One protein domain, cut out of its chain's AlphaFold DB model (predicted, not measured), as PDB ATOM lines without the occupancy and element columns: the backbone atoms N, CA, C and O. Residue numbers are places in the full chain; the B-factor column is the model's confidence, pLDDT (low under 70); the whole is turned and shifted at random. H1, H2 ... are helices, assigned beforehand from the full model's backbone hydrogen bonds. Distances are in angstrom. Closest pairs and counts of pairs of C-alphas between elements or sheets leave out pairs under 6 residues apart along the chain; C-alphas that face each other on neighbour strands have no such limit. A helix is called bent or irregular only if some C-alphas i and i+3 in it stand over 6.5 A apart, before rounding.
ATOM      1  N   PRO A 134      41.386 -18.455 -13.400       50.34
ATOM      2  CA  PRO A 134      40.130 -17.798 -13.139       50.34
ATOM      3  C   PRO A 134      39.613 -17.261 -14.473       50.34
ATOM      4  O   PRO A 134      40.370 -16.698 -15.268       50.34
ATOM      5  N   TYR A 135      38.320 -17.460 -14.723       48.44
ATOM      6  CA  TYR A 135      37.640 -17.202 -16.000       48.44
ATOM      7  C   TYR A 135      37.945 -15.816 -16.609       48.44
ATOM      8  O   TYR A 135      38.056 -15.668 -17.824       48.44
ATOM      9  N   TRP A 136      38.193 -14.800 -15.777       50.06
ATOM     10  CA  TRP A 136      38.509 -13.439 -16.220       50.06
ATOM     11  C   TRP A 136      39.917 -13.264 -16.831       50.06
ATOM     12  O   TRP A 136      40.148 -12.300 -17.563       50.06
ATOM     13  N   LYS A 137      40.868 -14.178 -16.582       50.97
ATOM     14  CA  LYS A 137      42.187 -14.157 -17.245       50.97
ATOM     15  C   LYS A 137      42.145 -14.708 -18.666       50.97
ATOM     16  O   LYS A 137      42.968 -14.283 -19.477       50.97
ATOM     17  N   LEU A 138      41.177 -15.577 -18.983       52.66
ATOM     18  CA  LEU A 138      40.973 -16.071 -20.347       52.66
ATOM     19  C   LEU A 138      40.629 -14.916 -21.287       52.66
ATOM     20  O   LEU A 138      41.238 -14.785 -22.341       52.66
ATOM     21  N   SER A 139      39.709 -14.034 -20.887       60.91
ATOM     22  CA  SER A 139      39.322 -12.902 -21.731       60.91
ATOM     23  C   SER A 139      40.507 -11.968 -21.978       60.91
ATOM     24  O   SER A 139      40.780 -11.635 -23.126       60.91
ATOM     25  N   ARG A 140      41.293 -11.615 -20.951       60.41
ATOM     26  CA  ARG A 140      42.469 -10.740 -21.121       60.41
ATOM     27  C   ARG A 140      43.574 -11.368 -21.978       60.41
ATOM     28  O   ARG A 140      44.156 -10.658 -22.799       60.41
ATOM     29  N   SER A 141      43.878 -12.662 -21.821       57.28
ATOM     30  CA  SER A 141      44.891 -13.320 -22.662       57.28
ATOM     31  C   SER A 141      44.409 -13.507 -24.100       57.28
ATOM     32  O   SER A 141      45.192 -13.301 -25.023       57.28
ATOM     33  N   LEU A 142      43.125 -13.827 -24.296       59.69
ATOM     34  CA  LEU A 142      42.508 -13.926 -25.619       59.69
ATOM     35  C   LEU A 142      42.473 -12.562 -26.308       59.69
ATOM     36  O   LEU A 142      42.913 -12.464 -27.444       59.69
ATOM     37  N   PHE A 143      42.061 -11.487 -25.629       62.34
ATOM     38  CA  PHE A 143      42.099 -10.135 -26.196       62.34
ATOM     39  C   PHE A 143      43.522  -9.717 -26.583       62.34
ATOM     40  O   PHE A 143      43.730  -9.179 -27.668       62.34
ATOM     41  N   ARG A 144      44.525 -10.007 -25.746       62.41
ATOM     42  CA  ARG A 144      45.923  -9.675 -26.055       62.41
ATOM     43  C   ARG A 144      46.459 -10.460 -27.255       62.41
ATOM     44  O   ARG A 144      47.153  -9.875 -28.081       62.41
ATOM     45  N   ALA A 145      46.126 -11.747 -27.360       60.03
ATOM     46  CA  ALA A 145      46.489 -12.580 -28.504       60.03
ATOM     47  C   ALA A 145      45.778 -12.113 -29.787       60.03
ATOM     48  O   ALA A 145      46.439 -11.886 -30.799       60.03
ATOM     49  N   MET A 146      44.468 -11.854 -29.717       57.59
ATOM     50  CA  MET A 146      43.657 -11.387 -30.847       57.59
ATOM     51  C   MET A 146      44.152 -10.041 -31.396       57.59
ATOM     52  O   MET A 146      44.330  -9.905 -32.600       57.59
ATOM     53  N   PHE A 147      44.474  -9.057 -30.548       60.28
ATOM     54  CA  PHE A 147      44.985  -7.756 -31.014       60.28
ATOM     55  C   PHE A 147      46.456  -7.764 -31.462       60.28
ATOM     56  O   PHE A 147      46.923  -6.776 -32.037       60.28
ATOM     57  N   SER A 148      47.202  -8.842 -31.208       64.94
ATOM     58  CA  SER A 148      48.585  -8.977 -31.684       64.94
ATOM     59  C   SER A 148      48.682  -9.552 -33.098       64.94
ATOM     60  O   SER A 148      49.649  -9.265 -33.800       64.94
ATOM     61  N   ASP A 149      47.662 -10.290 -33.539       72.00
ATOM     62  CA  ASP A 149      47.651 -10.963 -34.832       72.00
ATOM     63  C   ASP A 149      47.205 -10.010 -35.956       72.00
ATOM     64  O   ASP A 149      46.136  -9.392 -35.906       72.00
ATOM     65  N   ILE A 150      48.040  -9.878 -36.988       79.06
ATOM     66  CA  ILE A 150      47.748  -9.080 -38.189       79.06
ATOM     67  C   ILE A 150      46.518  -9.626 -38.919       79.06
ATOM     68  O   ILE A 150      45.709  -8.845 -39.421       79.06
ATOM     69  N   THR A 151      46.327 -10.944 -38.912       79.81
ATOM     70  CA  THR A 151      45.201 -11.613 -39.572       79.81
ATOM     71  C   THR A 151      43.875 -11.186 -38.948       79.81
ATOM     72  O   THR A 151      42.933 -10.826 -39.656       79.81
ATOM     73  N   PHE A 152      43.817 -11.129 -37.612       79.12
ATOM     74  CA  PHE A 152      42.633 -10.667 -36.890       79.12
ATOM     75  C   PHE A 152      42.334  -9.194 -37.175       79.12
ATOM     76  O   PHE A 152      41.180  -8.840 -37.399       79.12
ATOM     77  N   LYS A 153      43.360  -8.334 -37.230       82.38
ATOM     78  CA  LYS A 153      43.176  -6.911 -37.564       82.38
ATOM     79  C   LYS A 153      42.580  -6.722 -38.954       82.38
ATOM     80  O   LYS A 153      41.699  -5.884 -39.111       82.38
ATOM     81  N   ILE A 154      43.030  -7.503 -39.938       87.31
ATOM     82  CA  ILE A 154      42.502  -7.451 -41.307       87.31
ATOM     83  C   ILE A 154      41.036  -7.894 -41.325       87.31
ATOM     84  O   ILE A 154      40.192  -7.174 -41.854       87.31
ATOM     85  N   ILE A 155      40.713  -9.031 -40.699       88.25
ATOM     86  CA  ILE A 155      39.331  -9.531 -40.620       88.25
ATOM     87  C   ILE A 155      38.426  -8.514 -39.917       88.25
ATOM     88  O   ILE A 155      37.342  -8.208 -40.409       88.25
ATOM     89  N   PHE A 156      38.882  -7.953 -38.796       87.31
ATOM     90  CA  PHE A 156      38.142  -6.945 -38.045       87.31
ATOM     91  C   PHE A 156      37.922  -5.667 -38.861       87.31
ATOM     92  O   PHE A 156      36.817  -5.133 -38.866       87.31
ATOM     93  N   LEU A 157      38.939  -5.199 -39.592       91.12
ATOM     94  CA  LEU A 157      38.830  -4.039 -40.476       91.12
ATOM     95  C   LEU A 157      37.785  -4.276 -41.575       91.12
ATOM     96  O   LEU A 157      36.938  -3.416 -41.801       91.12
ATOM     97  N   VAL A 158      37.800  -5.447 -42.221       92.88
ATOM     98  CA  VAL A 158      36.803  -5.814 -43.240       92.88
ATOM     99  C   VAL A 158      35.397  -5.823 -42.637       92.88
ATOM    100  O   VAL A 158      34.487  -5.213 -43.197       92.88
ATOM    101  N   LEU A 159      35.221  -6.446 -41.471       92.38
ATOM    102  CA  LEU A 159      33.942  -6.480 -40.755       92.38
ATOM    103  C   LEU A 159      33.445  -5.080 -40.384       92.38
ATOM    104  O   LEU A 159      32.260  -4.787 -40.532       92.38
ATOM    105  N   LEU A 160      34.348  -4.204 -39.949       92.75
ATOM    106  CA  LEU A 160      34.038  -2.821 -39.602       92.75
ATOM    107  C   LEU A 160      33.582  -2.026 -40.832       92.75
ATOM    108  O   LEU A 160      32.560  -1.346 -40.772       92.75
ATOM    109  N   VAL A 161      34.279  -2.159 -41.962       94.12
ATOM    110  CA  VAL A 161      33.901  -1.508 -43.228       94.12
ATOM    111  C   VAL A 161      32.544  -2.015 -43.722       94.12
ATOM    112  O   VAL A 161      31.692  -1.210 -44.096       94.12
ATOM    113  N   VAL A 162      32.303  -3.328 -43.668       94.56
ATOM    114  CA  VAL A 162      31.006  -3.923 -44.034       94.56
ATOM    115  C   VAL A 162      29.895  -3.423 -43.110       94.56
ATOM    116  O   VAL A 162      28.822  -3.065 -43.592       94.56
ATOM    117  N   GLY A 163      30.146  -3.340 -41.802       91.62
ATOM    118  CA  GLY A 163      29.189  -2.821 -40.826       91.62
ATOM    119  C   GLY A 163      28.827  -1.356 -41.072       91.62
ATOM    120  O   GLY A 163      27.648  -1.006 -41.067       91.62
ATOM    121  N   ILE A 164      29.820  -0.510 -41.363       90.19
ATOM    122  CA  ILE A 164      29.605   0.902 -41.715       90.19
ATOM    123  C   ILE A 164      28.808   1.014 -43.020       90.19
ATOM    124  O   ILE A 164      27.834   1.764 -43.078       90.19
ATOM    125  N   ALA A 165      29.165   0.243 -44.051       88.31
ATOM    126  CA  ALA A 165      28.448   0.233 -45.325       88.31
ATOM    127  C   ALA A 165      26.995  -0.246 -45.165       88.31
ATOM    128  O   ALA A 165      26.080   0.325 -45.763       88.31
ATOM    129  N   PHE A 166      26.761  -1.257 -44.325       89.50
ATOM    130  CA  PHE A 166      25.422  -1.740 -44.006       89.50
ATOM    131  C   PHE A 166      24.609  -0.686 -43.252       89.50
ATOM    132  O   PHE A 166      23.474  -0.409 -43.634       89.50
ATOM    133  N   GLY A 167      25.195  -0.043 -42.239       87.12
ATOM    134  CA  GLY A 167      24.559   1.053 -41.507       87.12
ATOM    135  C   GLY A 167      24.196   2.227 -42.418       87.12
ATOM    136  O   GLY A 167      23.078   2.733 -42.352       87.12
ATOM    137  N   TYR A 168      25.093   2.598 -43.335       87.31
ATOM    138  CA  TYR A 168      24.822   3.625 -44.339       87.31
ATOM    139  C   TYR A 168      23.659   3.223 -45.251       87.31
ATOM    140  O   TYR A 168      22.721   3.998 -45.429       87.31
ATOM    141  N   LYS A 169      23.669   1.981 -45.757       84.19
ATOM    142  CA  LYS A 169      22.591   1.444 -46.593       84.19
ATOM    143  C   LYS A 169      21.249   1.489 -45.865       84.19
ATOM    144  O   LYS A 169      20.289   1.994 -46.436       84.19
ATOM    145  N   VAL A 170      21.184   1.013 -44.622       83.19
ATOM    146  CA  VAL A 170      19.955   1.028 -43.811       83.19
ATOM    147  C   VAL A 170      19.459   2.455 -43.582       83.19
ATOM    148  O   VAL A 170      18.272   2.708 -43.753       83.19
ATOM    149  N   ASN A 171      20.355   3.401 -43.288       78.81
ATOM    150  CA  ASN A 171      19.990   4.806 -43.103       78.81
ATOM    151  C   ASN A 171      19.467   5.468 -44.395       78.81
ATOM    152  O   ASN A 171      18.628   6.361 -44.348       78.81
ATOM    153  N   THR A 172      19.932   5.023 -45.566       75.12
ATOM    154  CA  THR A 172      19.448   5.520 -46.868       75.12
ATOM    155  C   THR A 172      18.153   4.873 -47.360       75.12
ATOM    156  O   THR A 172      17.582   5.340 -48.349       75.12
ATOM    157  N   ILE A 173      17.657   3.817 -46.705       74.00
ATOM    158  CA  ILE A 173      16.359   3.238 -47.058       74.00
ATOM    159  C   ILE A 173      15.279   4.206 -46.575       74.00
ATOM    160  O   ILE A 173      15.017   4.332 -45.381       74.00
ATOM    161  N   LYS A 174      14.623   4.882 -47.522       62.69
ATOM    162  CA  LYS A 174      13.391   5.618 -47.240       62.69
ATOM    163  C   LYS A 174      12.363   4.605 -46.753       62.69
ATOM    164  O   LYS A 174      11.928   3.748 -47.519       62.69
ATOM    165  N   ILE A 175      12.017   4.684 -45.472       64.00
ATOM    166  CA  ILE A 175      10.928   3.910 -44.889       64.00
ATOM    167  C   ILE A 175       9.670   4.346 -45.637       64.00
ATOM    168  O   ILE A 175       9.187   5.459 -45.442       64.00
TER     169      ILE A 175
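Overview. This is residues 134 to 175 of the 204 residues of an uncharacterized protein of candidate division KSB1 bacterium 4484_219 (UniProt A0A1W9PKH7). Two helices meet near their ends in an open L, with the shorter H1 as one arm and the longer H2 as the other and a single residue, Asp 149, at the corner. The arms do not fold back on each other, and residues 173 to 175 make a short tail beyond H2. The printed part has 42 residues with two named helices, H1 then H2, and no named strand; its class is all helix. It is extended, with a radius of gyration of the C-alphas of 15.7 A, and the C-alphas span 49 by 23 by 7 A along their three main axes.

Along the chain. After Pro 134, H1 takes residues 135 to 148, from C-alpha 135 at (37.640, -17.202, -16.000) to C-alpha 148 at (48.585, -8.977, -31.684), a length of 20.8 A. H2 takes residues 150 to 172 and is the longest helix, 33.0 A from first to last C-alpha. It ends with C-alpha 172 at (19.448, 5.520, -46.868).

Arrangement. H1 and H2 are close but not clearly touching, with 2 pairs of C-alphas within 8 A. Their closest C-alphas are those of Met 146 and Phe 152, 6.2 A apart. Their lines are about perpendicular, at 89 degrees, and their centres are 22.5 A apart. Every O i to N i+4 pair in H2 is within hydrogen-bond range, while in H1 8 of 10 are. Neither helix is bent.

Size, cuts and confidence. The C-alphas of Pro 134 and Lys 174 are the two farthest apart, at 49.3 A. The printed part has no cut, and the link from H1 to H2 is tight. Residues 134 to 146, 148 to 155 and 157 to 175 stand free. The mean pLDDT of the printed part is 74.5; it is under 70 in residues 134 to 148 and 174 to 175, and its mean is 58 in H1 and 87 in H2.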